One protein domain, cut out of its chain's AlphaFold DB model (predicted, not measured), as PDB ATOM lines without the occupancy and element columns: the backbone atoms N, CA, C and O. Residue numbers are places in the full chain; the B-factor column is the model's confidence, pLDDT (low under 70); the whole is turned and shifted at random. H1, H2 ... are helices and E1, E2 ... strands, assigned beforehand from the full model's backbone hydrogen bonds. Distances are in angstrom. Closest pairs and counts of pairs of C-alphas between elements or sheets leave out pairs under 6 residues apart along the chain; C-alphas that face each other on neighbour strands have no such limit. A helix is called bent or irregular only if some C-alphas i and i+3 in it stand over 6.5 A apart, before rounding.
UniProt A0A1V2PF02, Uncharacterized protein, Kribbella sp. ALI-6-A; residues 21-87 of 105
ATOM      1  N   PRO A  21     -50.091  44.231  12.202       95.00
ATOM      2  CA  PRO A  21     -48.646  44.324  12.388       95.00
ATOM      3  C   PRO A  21     -48.087  43.034  13.029       95.00
ATOM      4  O   PRO A  21     -48.844  42.310  13.679       95.00
ATOM      5  N   PRO A  22     -46.771  42.770  12.928       96.94
ATOM      6  CA  PRO A  22     -45.742  43.636  12.350       96.94
ATOM      7  C   PRO A  22     -45.694  43.574  10.821       96.94
ATOM      8  O   PRO A  22     -45.919  42.532  10.216       96.94
ATOM      9  N   TRP A  23     -45.385  44.707  10.194       98.06
ATOM     10  CA  TRP A  23     -44.975  44.775   8.794       98.06
ATOM     11  C   TRP A  23     -43.498  45.149   8.741       98.06
ATOM     12  O   TRP A  23     -43.070  46.093   9.411       98.06
ATOM     13  N   LYS A  24     -42.719  44.444   7.924       98.19
ATOM     14  CA  LYS A  24     -41.273  44.645   7.817       98.19
ATOM     15  C   LYS A  24     -40.839  44.696   6.359       98.19
ATOM     16  O   LYS A  24     -41.175  43.811   5.586       98.19
ATOM     17  N   ALA A  25     -40.070  45.713   5.987       98.44
ATOM     18  CA  ALA A  25     -39.419  45.738   4.683       98.44
ATOM     19  C   ALA A  25     -38.290  44.697   4.640       98.44
ATOM     20  O   ALA A  25     -37.462  44.636   5.548       98.44
ATOM     21  N   MET A  26     -38.280  43.894   3.583       98.25
ATOM     22  CA  MET A  26     -37.292  42.865   3.291       98.25
ATOM     23  C   MET A  26     -36.614  43.234   1.973       98.25
ATOM     24  O   MET A  26     -37.145  42.976   0.893       98.25
ATOM     25  N   VAL A  27     -35.463  43.894   2.075       98.19
ATOM     26  CA  VAL A  27     -34.750  44.478   0.934       98.19
ATOM     27  C   VAL A  27     -33.651  43.547   0.428       98.19
ATOM     28  O   VAL A  27     -32.837  43.056   1.218       98.19
ATOM     29  N   GLU A  28     -33.601  43.331  -0.887       97.50
ATOM     30  CA  GLU A  28     -32.563  42.511  -1.521       97.50
ATOM     31  C   GLU A  28     -31.172  43.127  -1.311       97.50
ATOM     32  O   GLU A  28     -30.963  44.332  -1.438       97.50
ATOM     33  N   GLY A  29     -30.199  42.296  -0.934       97.00
ATOM     34  CA  GLY A  29     -28.833  42.716  -0.622       97.00
ATOM     35  C   GLY A  29     -28.661  43.365   0.755       97.00
ATOM     36  O   GLY A  29     -27.522  43.568   1.182       97.00
ATOM     37  N   ARG A  30     -29.754  43.660   1.475       97.50
ATOM     38  CA  ARG A  30     -29.733  44.179   2.854       97.50
ATOM     39  C   ARG A  30     -30.230  43.148   3.860       97.50
ATOM     40  O   ARG A  30     -29.538  42.859   4.832       97.50
ATOM     41  N   ASP A  31     -31.427  42.619   3.622       97.44
ATOM     42  CA  ASP A  31     -32.153  41.739   4.543       97.44
ATOM     43  C   ASP A  31     -32.231  40.291   4.029       97.44
ATOM     44  O   ASP A  31     -32.470  39.369   4.810       97.44
ATOM     45  N   HIS A  32     -32.024  40.083   2.726       95.12
ATOM     46  CA  HIS A  32     -31.951  38.772   2.077       95.12
ATOM     47  C   HIS A  32     -31.034  38.813   0.846       95.12
ATOM     48  O   HIS A  32     -30.619  39.885   0.410       95.12
ATOM     49  N   GLU A  33     -30.656  37.647   0.322       95.31
ATOM     50  CA  GLU A  33     -29.590  37.536  -0.689       95.31
ATOM     51  C   GLU A  33     -30.082  37.542  -2.143       95.31
ATOM     52  O   GLU A  33     -29.263  37.726  -3.045       95.31
ATOM     53  N   SER A  34     -31.371  37.298  -2.396       92.94
ATOM     54  CA  SER A  34     -31.876  37.143  -3.764       92.94
ATOM     55  C   SER A  34     -33.390  37.304  -3.877       92.94
ATOM     56  O   SER A  34     -34.123  36.759  -3.049       92.94
ATOM     57  N   GLY A  35     -33.843  37.884  -4.988       93.31
ATOM     58  CA  GLY A  35     -35.256  38.071  -5.320       93.31
ATOM     59  C   GLY A  35     -35.689  39.519  -5.113       93.31
ATOM     60  O   GLY A  35     -34.896  40.353  -4.708       93.31
ATOM     61  N   ASP A  36     -36.950  39.838  -5.379       95.94
ATOM     62  CA  ASP A  36     -37.403  41.229  -5.286       95.94
ATOM     63  C   ASP A  36     -37.440  41.728  -3.826       95.94
ATOM     64  O   ASP A  36     -37.662  40.950  -2.898       95.94
ATOM     65  N   SER A  37     -37.275  43.038  -3.609       98.19
ATOM     66  CA  SER A  37     -37.591  43.672  -2.322       98.19
ATOM     67  C   SER A  37     -39.111  43.682  -2.086       98.19
ATOM     68  O   SER A  37     -39.889  43.993  -2.993       98.19
ATOM     69  N   PHE A  38     -39.553  43.389  -0.862       98.38
ATOM     70  CA  PHE A  38     -40.979  43.315  -0.507       98.38
ATOM     71  C   PHE A  38     -41.256  43.765   0.929       98.38
ATOM     72  O   PHE A  38     -40.344  44.010   1.717       98.38
ATOM     73  N   ILE A  39     -42.534  43.885   1.285       98.62
ATOM     74  CA  ILE A  39     -42.978  44.057   2.667       98.62
ATOM     75  C   ILE A  39     -43.524  42.722   3.166       98.62
ATOM     76  O   ILE A  39     -44.537  42.228   2.673       98.62
ATOM     77  N   GLN A  40     -42.856  42.170   4.173       98.19
ATOM     78  CA  GLN A  40     -43.302  41.018   4.934       98.19
ATOM     79  C   GLN A  40     -44.421  41.438   5.887       98.19
ATOM     80  O   GLN A  40     -44.251  42.359   6.686       98.19
ATOM     81  N   VAL A  41     -45.544  40.732   5.832       97.81
ATOM     82  CA  VAL A  41     -46.701  40.921   6.711       97.81
ATOM     83  C   VAL A  41     -46.760  39.792   7.735       97.81
ATOM     84  O   VAL A  41     -46.856  38.623   7.358       97.81
ATOM     85  N   GLY A  42     -46.727  40.130   9.020       95.94
ATOM     86  CA  GLY A  42     -46.718  39.164  10.115       95.94
ATOM     87  C   GLY A  42     -45.414  38.367  10.224       95.94
ATOM     88  O   GLY A  42     -44.486  38.500   9.420       95.94
ATOM     89  N   GLU A  43     -45.348  37.514  11.243       94.06
ATOM     90  CA  GLU A  43     -44.197  36.661  11.559       94.06
ATOM     91  C   GLU A  43     -44.669  35.263  11.988       94.06
ATOM     92  O   GLU A  43     -45.806  35.073  12.427       94.06
ATOM     93  N   ASP A  44     -43.788  34.270  11.853       92.06
ATOM     94  CA  ASP A  44     -44.013  32.880  12.263       92.06
ATOM     95  C   ASP A  44     -45.357  32.290  11.795       92.06
ATOM     96  O   ASP A  44     -45.574  32.061  10.606       92.06
ATOM     97  N   ARG A  45     -46.255  31.982  12.742       90.81
ATOM     98  CA  ARG A  45     -47.552  31.340  12.482       90.81
ATOM     99  C   ARG A  45     -48.615  32.316  11.994       90.81
ATOM    100  O   ARG A  45     -49.607  31.863  11.433       90.81
ATOM    101  N   ASP A  46     -48.384  33.610  12.186       91.19
ATOM    102  CA  ASP A  46     -49.270  34.697  11.772       91.19
ATOM    103  C   ASP A  46     -48.740  35.387  10.502       91.19
ATOM    104  O   ASP A  46     -49.141  36.499  10.158       91.19
ATOM    105  N   ARG A  47     -47.810  34.730   9.795       93.81
ATOM    106  CA  ARG A  47     -47.231  35.199   8.540       93.81
ATOM    107  C   ARG A  47     -48.285  35.214   7.424       93.81
ATOM    108  O   ARG A  47     -48.803  34.167   7.039       93.81
ATOM    109  N   GLY A  48     -48.571  36.407   6.905       94.94
ATOM    110  CA  GLY A  48     -49.459  36.640   5.763       94.94
ATOM    111  C   GLY A  48     -48.758  36.525   4.407       94.94
ATOM    112  O   GLY A  48     -47.653  35.997   4.302       94.94
ATOM    113  N   GLU A  49     -49.395  37.040   3.357       96.81
ATOM    114  CA  GLU A  49     -48.776  37.168   2.030       96.81
ATOM    115  C   GLU A  49     -47.738  38.308   2.006       96.81
ATOM    116  O   GLU A  49     -47.712  39.166   2.891       96.81
ATOM    117  N   ASP A  50     -46.831  38.294   1.027       97.56
ATOM    118  CA  ASP A  50     -45.917  39.415   0.779       97.56
ATOM    119  C   ASP A  50     -46.594  40.523  -0.012       97.56
ATOM    120  O   ASP A  50     -47.348  40.273  -0.954       97.56
ATOM    121  N   ILE A  51     -46.272  41.768   0.337       98.25
ATOM    122  CA  ILE A  51     -46.725  42.938  -0.406       98.25
ATOM    123  C   ILE A  51     -45.567  43.472  -1.244       98.25
ATOM    124  O   ILE A  51     -44.550  43.929  -0.721       98.25
ATOM    125  N   TYR A  52     -45.768  43.483  -2.559       97.94
ATOM    126  CA  TYR A  52     -44.867  44.112  -3.518       97.94
ATOM    127  C   TYR A  52     -45.379  45.506  -3.874       97.94
ATOM    128  O   TYR A  52     -46.551  45.686  -4.213       97.94
ATOM    129  N   VAL A  53     -44.499  46.503  -3.805       97.81
ATOM    130  CA  VAL A  53     -44.843  47.896  -4.109       97.81
ATOM    131  C   VAL A  53     -44.221  48.276  -5.444       97.81
ATOM    132  O   VAL A  53     -43.005  48.390  -5.567       97.81
ATOM    133  N   THR A  54     -45.061  48.506  -6.449       97.38
ATOM    134  CA  THR A  54     -44.632  48.917  -7.790       97.38
ATOM    135  C   THR A  54     -45.162  50.301  -8.136       97.38
ATOM    136  O   THR A  54     -46.313  50.638  -7.858       97.38
ATOM    137  N   ARG A  55     -44.329  51.096  -8.795       96.62
ATOM    138  CA  ARG A  55     -44.692  52.325  -9.503       96.62
ATOM    139  C   ARG A  55     -44.857  52.002 -10.989       96.62
ATOM    140  O   ARG A  55     -44.446  50.946 -11.456       96.62
ATOM    141  N   ASP A  56     -45.408  52.944 -11.745       97.44
ATOM    142  CA  ASP A  56     -45.576  52.797 -13.202       97.44
ATOM    143  C   ASP A  56     -44.248  52.489 -13.925       97.44
ATOM    144  O   ASP A  56     -44.200  51.720 -14.878       97.44
ATOM    145  N   SER A  57     -43.139  53.033 -13.415       96.12
ATOM    146  CA  SER A  57     -41.797  52.826 -13.964       96.12
ATOM    147  C   SER A  57     -41.094  51.541 -13.499       96.12
ATOM    148  O   SER A  57     -39.970  51.305 -13.934       96.12
ATOM    149  N   GLY A  58     -41.687  50.748 -12.599       96.31
ATOM    150  CA  GLY A  58     -41.058  49.565 -11.993       96.31
ATOM    151  C   GLY A  58     -41.204  49.505 -10.467       96.31
ATOM    152  O   GLY A  58     -41.966  50.293  -9.903       96.31
ATOM    153  N   PRO A  59     -40.504  48.585  -9.777       96.94
ATOM    154  CA  PRO A  59     -40.530  48.483  -8.315       96.94
ATOM    155  C   PRO A  59     -40.251  49.826  -7.630       96.94
ATOM    156  O   PRO A  59     -39.486  50.649  -8.134       96.94
ATOM    157  N   ALA A  60     -40.913  50.079  -6.503       97.69
ATOM    158  CA  ALA A  60     -40.606  51.241  -5.680       97.69
ATOM    159  C   ALA A  60     -39.260  51.049  -4.970       97.69
ATOM    160  O   ALA A  60     -38.916  49.931  -4.594       97.69
ATOM    161  N   ASP A  61     -38.532  52.146  -4.758       96.81
ATOM    162  CA  ASP A  61     -37.261  52.107  -4.034       96.81
ATOM    163  C   ASP A  61     -37.463  51.632  -2.589       96.81
ATOM    164  O   ASP A  61     -38.494  51.914  -1.972       96.81
ATOM    165  N   ASP A  62     -36.429  51.026  -2.010       98.06
ATOM    166  CA  ASP A  62     -36.429  50.465  -0.653       98.06
ATOM    167  C   ASP A  62     -36.963  51.430   0.418       98.06
ATOM    168  O   ASP A  62     -37.678  51.030   1.334       98.06
ATOM    169  N   SER A  63     -36.699  52.733   0.265       98.06
ATOM    170  CA  SER A  63     -37.195  53.765   1.188       98.06
ATOM    171  C   SER A  63     -38.726  53.867   1.245       98.06
ATOM    172  O   SER A  63     -39.277  54.214   2.291       98.06
ATOM    173  N   PHE A  64     -39.433  53.538   0.159       98.31
ATOM    174  CA  PHE A  64     -40.894  53.436   0.170       98.31
ATOM    175  C   PHE A  64     -41.347  52.223   0.973       98.31
ATOM    176  O   PHE A  64     -42.293  52.339   1.752       98.31
ATOM    177  N   LEU A  65     -40.677  51.080   0.803       98.50
ATOM    178  CA  LEU A  65     -40.997  49.856   1.531       98.50
ATOM    179  C   LEU A  65     -40.788  50.073   3.031       98.50
ATOM    180  O   LEU A  65     -41.695  49.797   3.816       98.50
ATOM    181  N   ASP A  66     -39.643  50.646   3.412       98.62
ATOM    182  CA  ASP A  66     -39.314  50.984   4.797       98.62
ATOM    183  C   ASP A  66     -40.369  51.914   5.410       98.62
ATOM    184  O   ASP A  66     -40.893  51.643   6.494       98.62
ATOM    185  N   LEU A  67     -40.732  52.994   4.704       98.62
ATOM    186  CA  LEU A  67     -41.725  53.953   5.183       98.62
ATOM    187  C   LEU A  67     -43.109  53.316   5.342       98.62
ATOM    188  O   LEU A  67     -43.753  53.527   6.367       98.62
ATOM    189  N   ILE A  68     -43.579  52.557   4.349       98.25
ATOM    190  CA  ILE A  68     -44.908  51.930   4.378       98.25
ATOM    191  C   ILE A  68     -44.976  50.885   5.493       98.25
ATOM    192  O   ILE A  68     -45.925  50.899   6.280       98.25
ATOM    193  N   ALA A  69     -43.963  50.019   5.601       98.38
ATOM    194  CA  ALA A  69     -43.889  48.988   6.630       98.38
ATOM    195  C   ALA A  69     -43.856  49.599   8.041       98.38
ATOM    196  O   ALA A  69     -44.641  49.207   8.909       98.38
ATOM    197  N   ALA A  70     -43.012  50.612   8.262       98.44
ATOM    198  CA  ALA A  70     -42.934  51.307   9.544       98.44
ATOM    199  C   ALA A  70     -44.238  52.049   9.865       98.44
ATOM    200  O   ALA A  70     -44.780  51.899  10.961       98.44
ATOM    201  N   ALA A  71     -44.780  52.811   8.911       98.00
ATOM    202  CA  ALA A  71     -46.020  53.551   9.106       98.00
ATOM    203  C   ALA A  71     -47.164  52.607   9.479       98.00
ATOM    204  O   ALA A  71     -47.830  52.836  10.483       98.00
ATOM    205  N   ARG A  72     -47.365  51.508   8.741       97.38
ATOM    206  CA  ARG A  72     -48.426  50.544   9.056       97.38
ATOM    207  C   ARG A  72     -48.215  49.866  10.410       97.38
ATOM    208  O   ARG A  72     -49.194  49.693  11.137       97.38
ATOM    209  N   THR A  73     -46.976  49.518  10.758       97.75
ATOM    210  CA  THR A  73     -46.648  48.877  12.040       97.75
ATOM    211  C   THR A  73     -46.969  49.772  13.230       97.75
ATOM    212  O   THR A  73     -47.608  49.326  14.181       97.75
ATOM    213  N   TYR A  74     -46.570  51.042  13.168       98.38
ATOM    214  CA  TYR A  74     -46.655  51.946  14.314       98.38
ATOM    215  C   TYR A  74     -47.906  52.831  14.329       98.38
ATOM    216  O   TYR A  74     -48.203  53.417  15.367       98.38
ATOM    217  N   LEU A  75     -48.673  52.921  13.236       97.56
ATOM    218  CA  LEU A  75     -49.853  53.791  13.156       97.56
ATOM    219  C   LEU A  75     -50.863  53.587  14.304       97.56
ATOM    220  O   LEU A  75     -51.281  54.602  14.860       97.56
ATOM    221  N   PRO A  76     -51.247  52.355  14.710       96.12
ATOM    222  CA  PRO A  76     -52.160  52.172  15.841       96.12
ATOM    223  C   PRO A  76     -51.636  52.803  17.138       96.12
ATOM    224  O   PRO A  76     -52.355  53.563  17.781       96.12
ATOM    225  N   LEU A  77     -50.360  52.560  17.461       97.31
ATOM    226  CA  LEU A  77     -49.714  53.098  18.661       97.31
ATOM    227  C   LEU A  77     -49.619  54.625  18.599       97.31
ATOM    228  O   LEU A  77     -49.935  55.307  19.566       97.31
ATOM    229  N   LEU A  78     -49.247  55.182  17.444       97.88
ATOM    230  CA  LEU A  78     -49.167  56.632  17.264       97.88
ATOM    231  C   LEU A  78     -50.531  57.309  17.464       97.88
ATOM    232  O   LEU A  78     -50.595  58.365  18.089       97.88
ATOM    233  N   ILE A  79     -51.620  56.712  16.968       97.44
ATOM    234  CA  ILE A  79     -52.981  57.235  17.175       97.44
ATOM    235  C   ILE A  79     -53.345  57.237  18.665       97.44
ATOM    236  O   ILE A  79     -53.886  58.232  19.157       97.44
ATOM    237  N   GLU A  80     -53.051  56.151  19.381       96.88
ATOM    238  CA  GLU A  80     -53.294  56.048  20.824       96.88
ATOM    239  C   GLU A  80     -52.512  57.109  21.606       96.88
ATOM    240  O   GLU A  80     -53.104  57.843  22.402       96.88
ATOM    241  N   GLU A  81     -51.223  57.273  21.310       97.56
ATOM    242  CA  GLU A  81     -50.366  58.283  21.938       97.56
ATOM    243  C   GLU A  81     -50.873  59.710  21.685       97.56
ATOM    244  O   GLU A  81     -50.935  60.532  22.602       97.56
ATOM    245  N   ILE A  82     -51.316  60.022  20.462       96.75
ATOM    246  CA  ILE A  82     -51.883  61.341  20.144       96.75
ATOM    247  C   ILE A  82     -53.139  61.615  20.985       96.75
ATOM    248  O   ILE A  82     -53.288  62.712  21.533       96.75
ATOM    249  N   ARG A  83     -54.039  60.632  21.113       95.94
ATOM    250  CA  ARG A  83     -55.263  60.761  21.923       95.94
ATOM    251  C   ARG A  83     -54.945  60.923  23.411       95.94
ATOM    252  O   ARG A  83     -55.572  61.748  24.085       95.94
ATOM    253  N   ALA A  84     -53.960  60.181  23.913       95.12
ATOM    254  CA  ALA A  84     -53.496  60.282  25.291       95.12
ATOM    255  C   ALA A  84     -52.920  61.677  25.589       95.12
ATOM    256  O   ALA A  84     -53.317  62.304  26.573       95.12
ATOM    257  N   CYS A  85     -52.070  62.208  24.705       94.88
ATOM    258  CA  CYS A  85     -51.508  63.554  24.825       94.88
ATOM    259  C   CYS A  85     -52.587  64.645  24.871       94.88
ATOM    260  O   CYS A  85     -52.500  65.550  25.699       94.88
ATOM    261  N   ARG A  86     -53.631  64.549  24.038       93.62
ATOM    262  CA  ARG A  86     -54.761  65.500  24.060       93.62
ATOM    263  C   ARG A  86     -55.525  65.442  25.378       93.62
ATOM    264  O   ARG A  86     -55.716  66.461  26.030       93.62
ATOM    265  N   SER A  87     -55.844  64.230  25.825       89.00
ATOM    266  CA  SER A  87     -56.556  64.004  27.088       89.00
ATOM    267  C   SER A  87     -55.752  64.456  28.318       89.00
ATOM    268  O   SER A  87     -56.330  64.792  29.354       89.00
TER     269      SER A  87
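AT A GLANCE: This is residues 21 to 87 of the 105 residues of an uncharacterized protein of Kribbella sp. ALI-6-A (UniProt A0A1V2PF02). A small two-stranded hairpin, E1 and E2, has the first arm of one long bent helix, H1a, packed along it, mainly beside E1; the second arm, H1b, leads away, and residues 77 to 87 stick out as a free arm. Long loops join the parts. The printed part has 67 residues, with two named strands and one named helix in the order E1, E2, H1; the sheet, E1 - E2, is antiparallel and the class is mixed, helices and strands. The whole is loose, with a radius of gyration of the C-alphas of 14.2 A and spans of 47 by 32 by 19 A.

HOW THE PARTS SIT: Begin at E1, residues 23 to 26, and E2, residues 38 to 41, an antiparallel hairpin at 149 degrees; look for N 40 and O 24, 2.7 A apart, and N 26 and O 38, 2.8 A apart, both within hydrogen-bond range. Residues 39 to 40 of E2 also pair, antiparallel, with residues 50 to 51. H1, residues 62 to 87, was assigned as one helix by its hydrogen bonds but is bent: C-alphas 73 and 76 are 7.5 A apart. Its arms, H1a, residues 62 to 73, and H1b, residues 76 to 87, stand at a steep tilt of 56 degrees. The closest C-alphas of E1 and H1a are those of Trp 23 and Ala 69, 4.9 A; those of E2 and H1a are Ile 39 and Leu 65, 6.2 A. H1b is apart from E1 and E2. In H1a and H1b every O i to N i+4 pair is within hydrogen-bond range.

IN THESE COORDINATES: Find C-alpha 23 at (-44.975, 44.775, 8.794), where E1 begins; it is 9.6 A long, and E2 9.5 A. H1a starts at C-alpha 62, (-36.429, 50.465, -0.653), and runs 16.4 A; H1b runs 16.9 A to C-alpha 87 at (-56.556, 64.004, 27.088).

THE WHOLE: The C-alphas of Ser 34 and Ser 87, the two farthest apart, are 47.8 A from each other. Without residues 77 to 87, the body spans 31 by 24 by 18 A. The links E1 to E2 and E2 to H1 are long, with 11 and 20 residues. The printed part has no cut, and no printed residue is under 70 in pLDDT.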